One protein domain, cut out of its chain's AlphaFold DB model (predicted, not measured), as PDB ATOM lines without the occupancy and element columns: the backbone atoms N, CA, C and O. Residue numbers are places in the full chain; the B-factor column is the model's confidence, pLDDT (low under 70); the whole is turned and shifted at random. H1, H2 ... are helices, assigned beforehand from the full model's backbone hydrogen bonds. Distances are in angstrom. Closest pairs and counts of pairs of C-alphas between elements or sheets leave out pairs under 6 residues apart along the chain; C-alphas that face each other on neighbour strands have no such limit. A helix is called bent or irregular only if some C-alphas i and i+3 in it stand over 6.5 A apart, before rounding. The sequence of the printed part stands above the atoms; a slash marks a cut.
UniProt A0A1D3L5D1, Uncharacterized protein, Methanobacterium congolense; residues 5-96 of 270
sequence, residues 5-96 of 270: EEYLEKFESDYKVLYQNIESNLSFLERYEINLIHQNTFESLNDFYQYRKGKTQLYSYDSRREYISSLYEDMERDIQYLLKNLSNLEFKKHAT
ATOM      1  N   GLU A   5      28.995 -19.439  29.431       66.75
ATOM      2  CA  GLU A   5      29.535 -18.073  29.474       66.75
ATOM      3  C   GLU A   5      29.818 -17.514  28.069       66.75
ATOM      4  O   GLU A   5      29.426 -16.387  27.772       66.75
ATOM      5  N   GLU A   6      30.395 -18.318  27.170       69.81
ATOM      6  CA  GLU A   6      30.669 -17.920  25.777       69.81
ATOM      7  C   GLU A   6      29.379 -17.640  24.976       69.81
ATOM      8  O   GLU A   6      29.352 -16.789  24.086       69.81
ATOM      9  N   TYR A   7      28.279 -18.338  25.289       68.94
ATOM     10  CA  TYR A   7      26.962 -18.051  24.706       68.94
ATOM     11  C   TYR A   7      26.366 -16.735  25.219       68.94
ATOM     12  O   TYR A   7      25.749 -16.011  24.435       68.94
ATOM     13  N   LEU A   8      26.530 -16.430  26.509       69.00
ATOM     14  CA  LEU A   8      26.050 -15.178  27.093       69.00
ATOM     15  C   LEU A   8      26.767 -13.989  26.453       69.00
ATOM     16  O   LEU A   8      26.098 -13.109  25.928       69.00
ATOM     17  N   GLU A   9      28.100 -14.011  26.374       71.75
ATOM     18  CA  GLU A   9      28.865 -12.929  25.734       71.75
ATOM     19  C   GLU A   9      28.457 -12.687  24.276       71.75
ATOM     20  O   GLU A   9      28.411 -11.543  23.824       71.75
ATOM     21  N   LYS A  10      28.125 -13.751  23.535       77.06
ATOM     22  CA  LYS A  10      27.790 -13.643  22.113       77.06
ATOM     23  C   LYS A  10      26.414 -13.032  21.840       77.06
ATOM     24  O   LYS A  10      26.275 -12.308  20.860       77.06
ATOM     25  N   PHE A  11      25.400 -13.356  22.643       77.94
ATOM     26  CA  PHE A  11      24.000 -13.020  22.337       77.94
ATOM     27  C   PHE A  11      23.389 -11.967  23.266       77.94
ATOM     28  O   PHE A  11      22.286 -11.492  23.004       77.94
ATOM     29  N   GLU A  12      24.097 -11.567  24.325       80.06
ATOM     30  CA  GLU A  12      23.654 -10.538  25.273       80.06
ATOM     31  C   GLU A  12      23.303  -9.220  24.568       80.06
ATOM     32  O   GLU A  12      22.291  -8.596  24.883       80.06
ATOM     33  N   SER A  13      24.114  -8.813  23.587       75.00
ATOM     34  CA  SER A  13      23.874  -7.585  22.825       75.00
ATOM     35  C   SER A  13      22.576  -7.656  22.020       75.00
ATOM     36  O   SER A  13      21.784  -6.720  22.060       75.00
ATOM     37  N   ASP A  14      22.343  -8.758  21.305       76.38
ATOM     38  CA  ASP A  14      21.139  -8.929  20.482       76.38
ATOM     39  C   ASP A  14      19.878  -8.973  21.352       76.38
ATOM     40  O   ASP A  14      18.853  -8.386  21.004       76.38
ATOM     41  N   TYR A  15      19.971  -9.617  22.517       82.62
ATOM     42  CA  TYR A  15      18.885  -9.669  23.485       82.62
ATOM     43  C   TYR A  15      18.536  -8.289  24.047       82.62
ATOM     44  O   TYR A  15      17.365  -7.918  24.078       82.62
ATOM     45  N   LYS A  16      19.546  -7.499  24.437       80.19
ATOM     46  CA  LYS A  16      19.339  -6.127  24.920       80.19
ATOM     47  C   LYS A  16      18.705  -5.235  23.864       80.19
ATOM     48  O   LYS A  16      17.804  -4.474  24.193       80.19
ATOM     49  N   VAL A  17      19.125  -5.360  22.604       78.69
ATOM     50  CA  VAL A  17      18.508  -4.626  21.489       78.69
ATOM     51  C   VAL A  17      17.037  -5.005  21.336       78.69
ATOM     52  O   VAL A  17      16.195  -4.121  21.205       78.69
ATOM     53  N   LEU A  18      16.703  -6.299  21.381       79.69
ATOM     54  CA  LEU A  18      15.309  -6.744  21.326       79.69
ATOM     55  C   LEU A  18      14.490  -6.167  22.490       79.69
ATOM     56  O   LEU A  18      13.424  -5.610  22.256       79.69
ATOM     57  N   TYR A  19      15.001  -6.267  23.718       83.69
ATOM     58  CA  TYR A  19      14.345  -5.735  24.914       83.69
ATOM     59  C   TYR A  19      14.084  -4.225  24.787       83.69
ATOM     60  O   TYR A  19      12.956  -3.764  24.930       83.69
ATOM     61  N   GLN A  20      15.112  -3.457  24.420       81.25
ATOM     62  CA  GLN A  20      15.017  -2.007  24.236       81.25
ATOM     63  C   GLN A  20      14.056  -1.605  23.114       81.25
ATOM     64  O   GLN A  20      13.359  -0.599  23.239       81.25
ATOM     65  N   ASN A  21      13.985  -2.378  22.026       78.75
ATOM     66  CA  ASN A  21      13.024  -2.127  20.953       78.75
ATOM     67  C   ASN A  21      11.579  -2.262  21.449       78.75
ATOM     68  O   ASN A  21      10.726  -1.463  21.067       78.75
ATOM     69  N   ILE A  22      11.296  -3.246  22.306       82.94
ATOM     70  CA  ILE A  22       9.953  -3.413  22.867       82.94
ATOM     71  C   ILE A  22       9.638  -2.289  23.845       82.94
ATOM     72  O   ILE A  22       8.594  -1.666  23.695       82.94
ATOM     73  N   GLU A  23      10.544  -1.956  24.763       85.00
ATOM     74  CA  GLU A  23      10.386  -0.799  25.660       85.00
ATOM     75  C   GLU A  23      10.125   0.504  24.890       85.00
ATOM     76  O   GLU A  23       9.257   1.298  25.256       85.00
ATOM     77  N   SER A  24      10.819   0.699  23.767       77.62
ATOM     78  CA  SER A  24      10.614   1.859  22.893       77.62
ATOM     79  C   SER A  24       9.219   1.860  22.263       77.62
ATOM     80  O   SER A  24       8.549   2.893  22.248       77.62
ATOM     81  N   ASN A  25       8.747   0.703  21.785       81.12
ATOM     82  CA  ASN A  25       7.394   0.559  21.248       81.12
ATOM     83  C   ASN A  25       6.322   0.788  22.324       81.12
ATOM     84  O   ASN A  25       5.326   1.456  22.056       81.12
ATOM     85  N   LEU A  26       6.520   0.277  23.541       84.38
ATOM     86  CA  LEU A  26       5.612   0.501  24.669       84.38
ATOM     87  C   LEU A  26       5.558   1.990  25.036       84.38
ATOM     88  O   LEU A  26       4.474   2.566  25.080       84.38
ATOM     89  N   SER A  27       6.717   2.640  25.159       79.62
ATOM     90  CA  SER A  27       6.830   4.083  25.421       79.62
ATOM     91  C   SER A  27       6.169   4.938  24.333       79.62
ATOM     92  O   SER A  27       5.678   6.036  24.602       79.62
ATOM     93  N   PHE A  28       6.174   4.477  23.079       75.50
ATOM     94  CA  PHE A  28       5.434   5.124  21.997       75.50
ATOM     95  C   PHE A  28       3.920   5.005  22.214       75.50
ATOM     96  O   PHE A  28       3.221   6.014  22.147       75.50
ATOM     97  N   LEU A  29       3.418   3.805  22.528       80.62
ATOM     98  CA  LEU A  29       1.993   3.552  22.770       80.62
ATOM     99  C   LEU A  29       1.445   4.321  23.984       80.62
ATOM    100  O   LEU A  29       0.314   4.809  23.935       80.62
ATOM    101  N   GLU A  30       2.255   4.523  25.026       81.00
ATOM    102  CA  GLU A  30       1.885   5.323  26.202       81.00
ATOM    103  C   GLU A  30       1.501   6.768  25.845       81.00
ATOM    104  O   GLU A  30       0.617   7.352  26.476       81.00
ATOM    105  N   ARG A  31       2.090   7.342  24.784       79.69
ATOM    106  CA  ARG A  31       1.744   8.693  24.291       79.69
ATOM    107  C   ARG A  31       0.304   8.789  23.783       79.69
ATOM    108  O   ARG A  31      -0.244   9.885  23.722       79.69
ATOM    109  N   TYR A  32      -0.295   7.650  23.441       79.81
ATOM    110  CA  TYR A  32      -1.689   7.505  23.016       79.81
ATOM    111  C   TYR A  32      -2.576   6.961  24.139       79.81
ATOM    112  O   TYR A  32      -3.662   6.454  23.867       79.81
ATOM    113  N   GLU A  33      -2.110   7.029  25.390       87.06
ATOM    114  CA  GLU A  33      -2.793   6.495  26.574       87.06
ATOM    115  C   GLU A  33      -2.997   4.963  26.530       87.06
ATOM    116  O   GLU A  33      -3.793   4.404  27.289       87.06
ATOM    117  N   ILE A  34      -2.250   4.257  25.669       86.50
ATOM    118  CA  ILE A  34      -2.281   2.798  25.544       86.50
ATOM    119  C   ILE A  34      -1.139   2.214  26.373       86.50
ATOM    120  O   ILE A  34       0.022   2.244  25.978       86.50
ATOM    121  N   ASN A  35      -1.491   1.648  27.523       88.12
ATOM    122  CA  ASN A  35      -0.530   1.093  28.468       88.12
ATOM    123  C   ASN A  35      -0.485  -0.432  28.330       88.12
ATOM    124  O   ASN A  35      -1.396  -1.132  28.782       88.12
ATOM    125  N   LEU A  36       0.570  -0.942  27.699       87.06
ATOM    126  CA  LEU A  36       0.880  -2.368  27.639       87.06
ATOM    127  C   LEU A  36       2.035  -2.690  28.591       87.06
ATOM    128  O   LEU A  36       2.922  -1.873  28.805       87.06
ATOM    129  N   ILE A  37       2.020  -3.892  29.167       86.00
ATOM    130  CA  ILE A  37       3.043  -4.332  30.121       86.00
ATOM    131  C   ILE A  37       4.083  -5.168  29.383       86.00
ATOM    132  O   ILE A  37       3.724  -6.126  28.694       86.00
ATOM    133  N   HIS A  38       5.363  -4.861  29.596       87.94
ATOM    134  CA  HIS A  38       6.450  -5.715  29.143       87.94
ATOM    135  C   HIS A  38       6.410  -7.055  29.900       87.94
ATOM    136  O   HIS A  38       6.726  -7.131  31.088       87.94
ATOM    137  N   GLN A  39       5.979  -8.129  29.231       86.81
ATOM    138  CA  GLN A  39       5.780  -9.436  29.880       86.81
ATOM    139  C   GLN A  39       7.098 -10.115  30.270       86.81
ATOM    140  O   GLN A  39       7.143 -10.904  31.216       86.81
ATOM    141  N   ASN A  40       8.183  -9.810  29.556       88.62
ATOM    142  CA  ASN A  40       9.511 -10.273  29.920       88.62
ATOM    143  C   ASN A  40      10.181  -9.293  30.901       88.62
ATOM    144  O   ASN A  40      10.541  -8.194  30.517       88.62
ATOM    145  N   THR A  41      10.429  -9.700  32.141       88.62
ATOM    146  CA  THR A  41      11.071  -8.840  33.156       88.62
ATOM    147  C   THR A  41      12.594  -9.004  33.232       88.62
ATOM    148  O   THR A  41      13.208  -8.571  34.203       88.62
ATOM    149  N   PHE A  42      13.207  -9.727  32.294       90.75
ATOM    150  CA  PHE A  42      14.652  -9.951  32.264       90.75
ATOM    151  C   PHE A  42      15.297  -8.943  31.309       90.75
ATOM    152  O   PHE A  42      15.174  -9.081  30.096       90.75
ATOM    153  N   GLU A  43      15.999  -7.947  31.848       85.81
ATOM    154  CA  GLU A  43      16.678  -6.905  31.057       85.81
ATOM    155  C   GLU A  43      17.976  -7.417  30.394       85.81
ATOM    156  O   GLU A  43      18.529  -6.786  29.490       85.81
ATOM    157  N   SER A  44      18.467  -8.590  30.813       86.31
ATOM    158  CA  SER A  44      19.636  -9.264  30.237       86.31
ATOM    159  C   SER A  44      19.481 -10.785  30.126       86.31
ATOM    160  O   SER A  44      18.707 -11.414  30.858       86.31
ATOM    161  N   LEU A  45      20.288 -11.423  29.262       82.81
ATOM    162  CA  LEU A  45      20.361 -12.889  29.235       82.81
ATOM    163  C   LEU A  45      20.955 -13.433  30.531       82.81
ATOM    164  O   LEU A  45      20.635 -14.557  30.920       82.81
ATOM    165  N   ASN A  46      21.802 -12.652  31.205       83.62
ATOM    166  CA  ASN A  46      22.311 -13.017  32.517       83.62
ATOM    167  C   ASN A  46      21.183 -13.092  33.563       83.62
ATOM    168  O   ASN A  46      21.148 -14.061  34.319       83.62
ATOM    169  N   ASP A  47      20.221 -12.163  33.569       87.50
ATOM    170  CA  ASP A  47      19.072 -12.208  34.493       87.50
ATOM    171  C   ASP A  47      18.240 -13.470  34.275       87.50
ATOM    172  O   ASP A  47      17.947 -14.217  35.217       87.50
ATOM    173  N   PHE A  48      17.947 -13.778  33.009       87.94
ATOM    174  CA  PHE A  48      17.263 -15.014  32.651       87.94
ATOM    175  C   PHE A  48      18.082 -16.261  33.032       87.94
ATOM    176  O   PHE A  48      17.540 -17.256  33.530       87.94
ATOM    177  N   TYR A  49      19.404 -16.219  32.840       84.69
ATOM    178  CA  TYR A  49      20.317 -17.298  33.208       84.69
ATOM    179  C   TYR A  49      20.326 -17.563  34.718       84.69
ATOM    180  O   TYR A  49      20.317 -18.730  35.122       84.69
ATOM    181  N   GLN A  50      20.303 -16.520  35.551       85.56
ATOM    182  CA  GLN A  50      20.198 -16.684  37.002       85.56
ATOM    183  C   GLN A  50      18.820 -17.220  37.399       85.56
ATOM    184  O   GLN A  50      18.733 -18.165  38.180       85.56
ATOM    185  N   TYR A  51      17.746 -16.697  36.805       87.81
ATOM    186  CA  TYR A  51      16.375 -17.130  37.082       87.81
ATOM    187  C   TYR A  51      16.133 -18.620  36.796       87.81
ATOM    188  O   TYR A  51      15.459 -19.314  37.563       87.81
ATOM    189  N   ARG A  52      16.686 -19.144  35.697       83.19
ATOM    190  CA  ARG A  52      16.506 -20.559  35.332       83.19
ATOM    191  C   ARG A  52      17.349 -21.518  36.179       83.19
ATOM    192  O   ARG A  52      17.108 -22.726  36.130       83.19
ATOM    193  N   LYS A  53      18.357 -21.024  36.911       78.94
ATOM    194  CA  LYS A  53      19.313 -21.828  37.687       78.94
ATOM    195  C   LYS A  53      18.606 -22.435  38.908       78.94
ATOM    196  O   LYS A  53      18.655 -21.906  40.007       78.94
ATOM    197  N   GLY A  54      17.906 -23.547  38.685       76.38
ATOM    198  CA  GLY A  54      17.099 -24.245  39.695       76.38
ATOM    199  C   GLY A  54      15.697 -24.646  39.228       76.38
ATOM    200  O   GLY A  54      14.972 -25.295  39.977       76.38
ATOM    201  N   LYS A  55      15.302 -24.299  37.995       84.19
ATOM    202  CA  LYS A  55      13.992 -24.647  37.430       84.19
ATOM    203  C   LYS A  55      14.085 -25.906  36.579       84.19
ATOM    204  O   LYS A  55      14.614 -25.873  35.468       84.19
ATOM    205  N   THR A  56      13.550 -27.010  37.095       77.31
ATOM    206  CA  THR A  56      13.611 -28.328  36.448       77.31
ATOM    207  C   THR A  56      12.925 -28.358  35.083       77.31
ATOM    208  O   THR A  56      13.378 -29.039  34.167       77.31
ATOM    209  N   GLN A  57      11.886 -27.546  34.918       81.69
ATOM    210  CA  GLN A  57      11.155 -27.356  33.673       81.69
ATOM    211  C   GLN A  57      11.943 -26.582  32.597       81.69
ATOM    212  O   GLN A  57      11.583 -26.643  31.428       81.69
ATOM    213  N   LEU A  58      13.040 -25.897  32.946       82.50
ATOM    214  CA  LEU A  58      13.865 -25.094  32.023       82.50
ATOM    215  C   LEU A  58      15.260 -25.705  31.771       82.50
ATOM    216  O   LEU A  58      16.208 -24.989  31.431       82.50
ATOM    217  N   TYR A  59      15.420 -27.022  31.966       79.81
ATOM    218  CA  TYR A  59      16.707 -27.695  31.753       79.81
ATOM    219  C   TYR A  59      17.062 -27.893  30.276       79.81
ATOM    220  O   TYR A  59      18.232 -27.750  29.911       79.81
ATOM    221  N   SER A  60      16.089 -28.218  29.419       81.88
ATOM    222  CA  SER A  60      16.358 -28.443  27.997       81.88
ATOM    223  C   SER A  60      16.498 -27.117  27.247       81.88
ATOM    224  O   SER A  60      16.117 -26.051  27.729       81.88
ATOM    225  N   TYR A  61      17.148 -27.145  26.083       75.94
ATOM    226  CA  TYR A  61      17.187 -25.975  25.198       75.94
ATOM    227  C   TYR A  61      15.779 -25.601  24.722       75.94
ATOM    228  O   TYR A  61      15.409 -24.432  24.803       75.94
ATOM    229  N   ASP A  62      14.990 -26.597  24.319       75.50
ATOM    230  CA  ASP A  62      13.652 -26.384  23.769       75.50
ATOM    231  C   ASP A  62      12.710 -25.742  24.790       75.50
ATOM    232  O   ASP A  62      12.071 -24.745  24.472       75.50
ATOM    233  N   SER A  63      12.723 -26.188  26.050       82.75
ATOM    234  CA  SER A  63      11.846 -25.602  27.071       82.75
ATOM    235  C   SER A  63      12.239 -24.174  27.459       82.75
ATOM    236  O   SER A  63      11.385 -23.364  27.815       82.75
ATOM    237  N   ARG A  64      13.529 -23.821  27.355       84.44
ATOM    238  CA  ARG A  64      13.994 -22.432  27.518       84.44
ATOM    239  C   ARG A  64      13.538 -21.554  26.361       84.44
ATOM    240  O   ARG A  64      13.122 -20.425  26.605       84.44
ATOM    241  N   ARG A  65      13.628 -22.061  25.128       78.38
ATOM    242  CA  ARG A  65      13.160 -21.353  23.935       78.38
ATOM    243  C   ARG A  65      11.656 -21.108  24.023       78.38
ATOM    244  O   ARG A  65      11.253 -19.965  23.883       78.38
ATOM    245  N   GLU A  66      10.865 -22.141  24.301       83.19
ATOM    246  CA  GLU A  66       9.406 -22.031  24.433       83.19
ATOM    247  C   GLU A  66       9.006 -21.027  25.516       83.19
ATOM    248  O   GLU A  66       8.153 -20.177  25.281       83.19
ATOM    249  N   TYR A  67       9.667 -21.066  26.677       87.12
ATOM    250  CA  TYR A  67       9.398 -20.109  27.744       87.12
ATOM    251  C   TYR A  67       9.670 -18.670  27.303       87.12
ATOM    252  O   TYR A  67       8.814 -17.812  27.480       87.12
ATOM    253  N   ILE A  68      10.828 -18.402  26.693       82.94
ATOM    254  CA  ILE A  68      11.150 -17.059  26.201       82.94
ATOM    255  C   ILE A  68      10.177 -16.627  25.103       82.94
ATOM    256  O   ILE A  68       9.635 -15.533  25.196       82.94
ATOM    257  N   SER A  69       9.907 -17.480  24.114       82.25
ATOM    258  CA  SER A  69       8.931 -17.199  23.056       82.25
ATOM    259  C   SER A  69       7.561 -16.833  23.627       82.25
ATOM    260  O   SER A  69       6.985 -15.835  23.209       82.25
ATOM    261  N   SER A  70       7.091 -17.545  24.657       86.38
ATOM    262  CA  SER A  70       5.798 -17.250  25.288       86.38
ATOM    263  C   SER A  70       5.713 -15.867  25.947       86.38
ATOM    264  O   SER A  70       4.620 -15.326  26.057       86.38
ATOM    265  N   LEU A  71       6.844 -15.273  26.357       86.31
ATOM    266  CA  LEU A  71       6.877 -13.916  26.922       86.31
ATOM    267  C   LEU A  71       6.773 -12.822  25.850       86.31
ATOM    268  O   LEU A  71       6.556 -11.662  26.184       86.31
ATOM    269  N   TYR A  72       6.991 -13.166  24.580       83.12
ATOM    270  CA  TYR A  72       7.045 -12.205  23.483       83.12
ATOM    271  C   TYR A  72       5.915 -12.387  22.471       83.12
ATOM    272  O   TYR A  72       5.433 -11.386  21.962       83.12
ATOM    273  N   GLU A  73       5.454 -13.610  22.197       82.44
ATOM    274  CA  GLU A  73       4.517 -13.894  21.096       82.44
ATOM    275  C   GLU A  73       3.224 -13.066  21.143       82.44
ATOM    276  O   GLU A  73       2.864 -12.422  20.155       82.44
ATOM    277  N   ASP A  74       2.526 -13.058  22.281       83.81
ATOM    278  CA  ASP A  74       1.270 -12.312  22.411       83.81
ATOM    279  C   ASP A  74       1.515 -10.799  22.429       83.81
ATOM    280  O   ASP A  74       0.830 -10.049  21.738       83.81
ATOM    281  N   MET A  75       2.537 -10.354  23.164       87.19
ATOM    282  CA  MET A  75       2.885  -8.940  23.279       87.19
ATOM    283  C   MET A  75       3.332  -8.349  21.937       87.19
ATOM    284  O   MET A  75       2.891  -7.267  21.564       87.19
ATOM    285  N   GLU A  76       4.186  -9.050  21.194       85.44
ATOM    286  CA  GLU A  76       4.661  -8.616  19.883       85.44
ATOM    287  C   GLU A  76       3.497  -8.552  18.893       85.44
ATOM    288  O   GLU A  76       3.355  -7.558  18.183       85.44
ATOM    289  N   ARG A  77       2.601  -9.549  18.897       85.69
ATOM    290  CA  ARG A  77       1.381  -9.518  18.081       85.69
ATOM    291  C   ARG A  77       0.515  -8.300  18.402       85.69
ATOM    292  O   ARG A  77       0.054  -7.627  17.478       85.69
ATOM    293  N   ASP A  78       0.298  -8.021  19.683       86.50
ATOM    294  CA  ASP A  78      -0.555  -6.921  20.129       86.50
ATOM    295  C   ASP A  78       0.074  -5.560  19.801       86.50
ATOM    296  O   ASP A  78      -0.605  -4.695  19.243       86.50
ATOM    297  N   ILE A  79       1.382  -5.391  20.035       84.00
ATOM    298  CA  ILE A  79       2.142  -4.196  19.636       84.00
ATOM    299  C   ILE A  79       2.016  -3.977  18.127       84.00
ATOM    300  O   ILE A  79       1.623  -2.896  17.699       84.00
ATOM    301  N   GLN A  80       2.278  -4.999  17.310       84.44
ATOM    302  CA  GLN A  80       2.200  -4.885  15.851       84.44
ATOM    303  C   GLN A  80       0.785  -4.526  15.375       84.44
ATOM    304  O   GLN A  80       0.609  -3.691  14.486       84.44
ATOM    305  N   TYR A  81      -0.246  -5.117  15.983       84.38
ATOM    306  CA  TYR A  81      -1.638  -4.787  15.683       84.38
ATOM    307  C   TYR A  81      -1.980  -3.336  16.046       84.38
ATOM    308  O   TYR A  81      -2.619  -2.635  15.257       84.38
ATOM    309  N   LEU A  82      -1.548  -2.867  17.217       85.25
ATOM    310  CA  LEU A  82      -1.802  -1.506  17.686       85.25
ATOM    311  C   LEU A  82      -1.047  -0.468  16.859       85.25
ATOM    312  O   LEU A  82      -1.674   0.484  16.406       85.25
ATOM    313  N   LEU A  83       0.240  -0.679  16.575       77.19
ATOM    314  CA  LEU A  83       1.034   0.196  15.705       77.19
ATOM    315  C   LEU A  83       0.401   0.319  14.311       77.19
ATOM    316  O   LEU A  83       0.266   1.416  13.762       77.19
ATOM    317  N   LYS A  84      -0.096  -0.792  13.760       78.50
ATOM    318  CA  LYS A  84      -0.826  -0.795  12.488       78.50
ATOM    319  C   LYS A  84      -2.152  -0.029  12.560       78.50
ATOM    320  O   LYS A  84      -2.559   0.605  11.592       78.50
ATOM    321  N   ASN A  85      -2.872  -0.101  13.674       74.88
ATOM    322  CA  ASN A  85      -4.156   0.589  13.804       74.88
ATOM    323  C   ASN A  85      -4.014   2.067  14.139       74.88
ATOM    324  O   ASN A  85      -4.800   2.860  13.627       74.88
ATOM    325  N   LEU A  86      -3.030   2.437  14.954       76.75
ATOM    326  CA  LEU A  86      -2.696   3.827  15.241       76.75
ATOM    327  C   LEU A  86      -2.246   4.535  13.975       76.75
ATOM    328  O   LEU A  86      -2.810   5.576  13.656       76.75
ATOM    329  N   SER A  87      -1.367   3.908  13.189       64.00
ATOM    330  CA  SER A  87      -1.021   4.441  11.873       64.00
ATOM    331  C   SER A  87      -2.279   4.606  11.014       64.00
ATOM    332  O   SER A  87      -2.525   5.697  10.517       64.00
ATOM    333  N   ASN A  88      -3.175   3.610  10.929       58.28
ATOM    334  CA  ASN A  88      -4.464   3.731  10.215       58.28
ATOM    335  C   ASN A  88      -5.405   4.841  10.740       58.28
ATOM    336  O   ASN A  88      -6.197   5.402   9.974       58.28
ATOM    337  N   LEU A  89      -5.376   5.136  12.037       56.81
ATOM    338  CA  LEU A  89      -6.165   6.196  12.671       56.81
ATOM    339  C   LEU A  89      -5.578   7.577  12.372       56.81
ATOM    340  O   LEU A  89      -6.324   8.484  11.997       56.81
ATOM    341  N   GLU A  90      -4.258   7.718  12.452       52.66
ATOM    342  CA  GLU A  90      -3.528   8.904  12.005       52.66
ATOM    343  C   GLU A  90      -3.725   9.140  10.507       52.66
ATOM    344  O   GLU A  90      -4.026  10.262  10.103       52.66
ATOM    345  N   PHE A  91      -3.716   8.079   9.693       40.94
ATOM    346  CA  PHE A  91      -4.049   8.117   8.266       40.94
ATOM    347  C   PHE A  91      -5.414   8.752   8.002       40.94
ATOM    348  O   PHE A  91      -5.545   9.615   7.134       40.94
ATOM    349  N   LYS A  92      -6.446   8.358   8.758       44.06
ATOM    350  CA  LYS A  92      -7.793   8.932   8.608       44.06
ATOM    351  C   LYS A  92      -7.883  10.377   9.088       44.06
ATOM    352  O   LYS A  92      -8.697  11.122   8.554       44.06
ATOM    353  N   LYS A  93      -7.073  10.764  10.075       42.44
ATOM    354  CA  LYS A  93      -7.045  12.121  10.632       42.44
ATOM    355  C   LYS A  93      -6.287  13.100   9.723       42.44
ATOM    356  O   LYS A  93      -6.727  14.232   9.555       42.44
ATOM    357  N   HIS A  94      -5.203  12.653   9.088       40.25
ATOM    358  CA  HIS A  94      -4.382  13.464   8.181       40.25
ATOM    359  C   HIS A  94      -4.924  13.551   6.749       40.25
ATOM    360  O   HIS A  94      -4.644  14.522   6.056       40.25
ATOM    361  N   ALA A  95      -5.768  12.611   6.307       41.56
ATOM    362  CA  ALA A  95      -6.435  12.699   5.002       41.56
ATOM    363  C   ALA A  95      -7.389  13.910   4.863       41.56
ATOM    364  O   ALA A  95      -7.841  14.209   3.757       41.56
ATOM    365  N   THR A  96      -7.708  14.601   5.963       39.72
ATOM    366  CA  THR A  96      -8.632  15.743   5.986       39.72
ATOM    367  C   THR A  96      -7.985  17.103   6.255       39.72
ATOM    368  O   THR A  96      -8.711  18.090   6.189       39.72
TER     369      THR A  96
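What this domain is: This is residues 5 to 96 of the 270 residues of an uncharacterized protein of Methanobacterium congolense (UniProt A0A1D3L5D1). A loose, long wedge is made by two long helices, H1 and the bent H3, which are spread at their starts and come together where residues 22 to 29 of H1 meet residues 76 to 83 of arm H3b. From the end of H1 the chain folds back through the unnamed residues 31 to 44 to short H2, which meets H1 near Leu 45 at the wide end and points away from it, about perpendicular, and residues 87 to 96 stick out at the other end. The printed part has 92 residues with three named helices, in the order H1, H2, H3, and no named strand; the class is all helix. It is loose, with a radius of gyration of the C-alphas of 16.7 A, and spans 57 by 24 by 18 A.

Where its parts are: H1, residues 5 to 30, runs 36.4 A from C-alpha 5 at (29.535, -18.073, 29.474). It is irregular, with C-alphas 10 and 13 7.2 A apart and a kink of 45 degrees near residue 12. H2 holds residues 45 to 52. H3, residues 61 to 94, was assigned as one helix by its hydrogen bonds but is bent: C-alphas 71 and 74 are 7.4 A apart. Arm H3a is residues 61 to 71, 16.0 A; arm H3b is residues 74 to 94, 30.0 A, ending at C-alpha 94 (-4.382, 13.464, 8.181).

How they stand to each other: H1 touches H2 with residues 8 to 15 alone, about perpendicular at 82 degrees; the closest C-alphas, of Glu 12 and Leu 45, are 5.7 A apart. H1 touches H3b, the closest C-alphas being those of Asn 25 and Ile 79 at 7.3 A; they run the same way at a steep tilt of 37 degrees, only just beyond shallow. H3a and H3b stand at a shallow tilt of 34 degrees, only just short of steep. H1 and H3a are apart; H2 and H3a are only just apart, at 8.4 A. Every O i to N i+4 pair is within hydrogen-bond range in H2, H3a and H3b, and 20 of 22 in H1.

The domain as a whole: The C-alphas farthest apart, of Gly 54 and Thr 96, are 58.3 A apart. The printed part has no cut. The link from H1 to H2 is long, 14 residues. Residues 87 to 96, of which 87 to 94 belong to H3, stand free. The pLDDT is under 70 at residues 5 to 8 and 87 to 96.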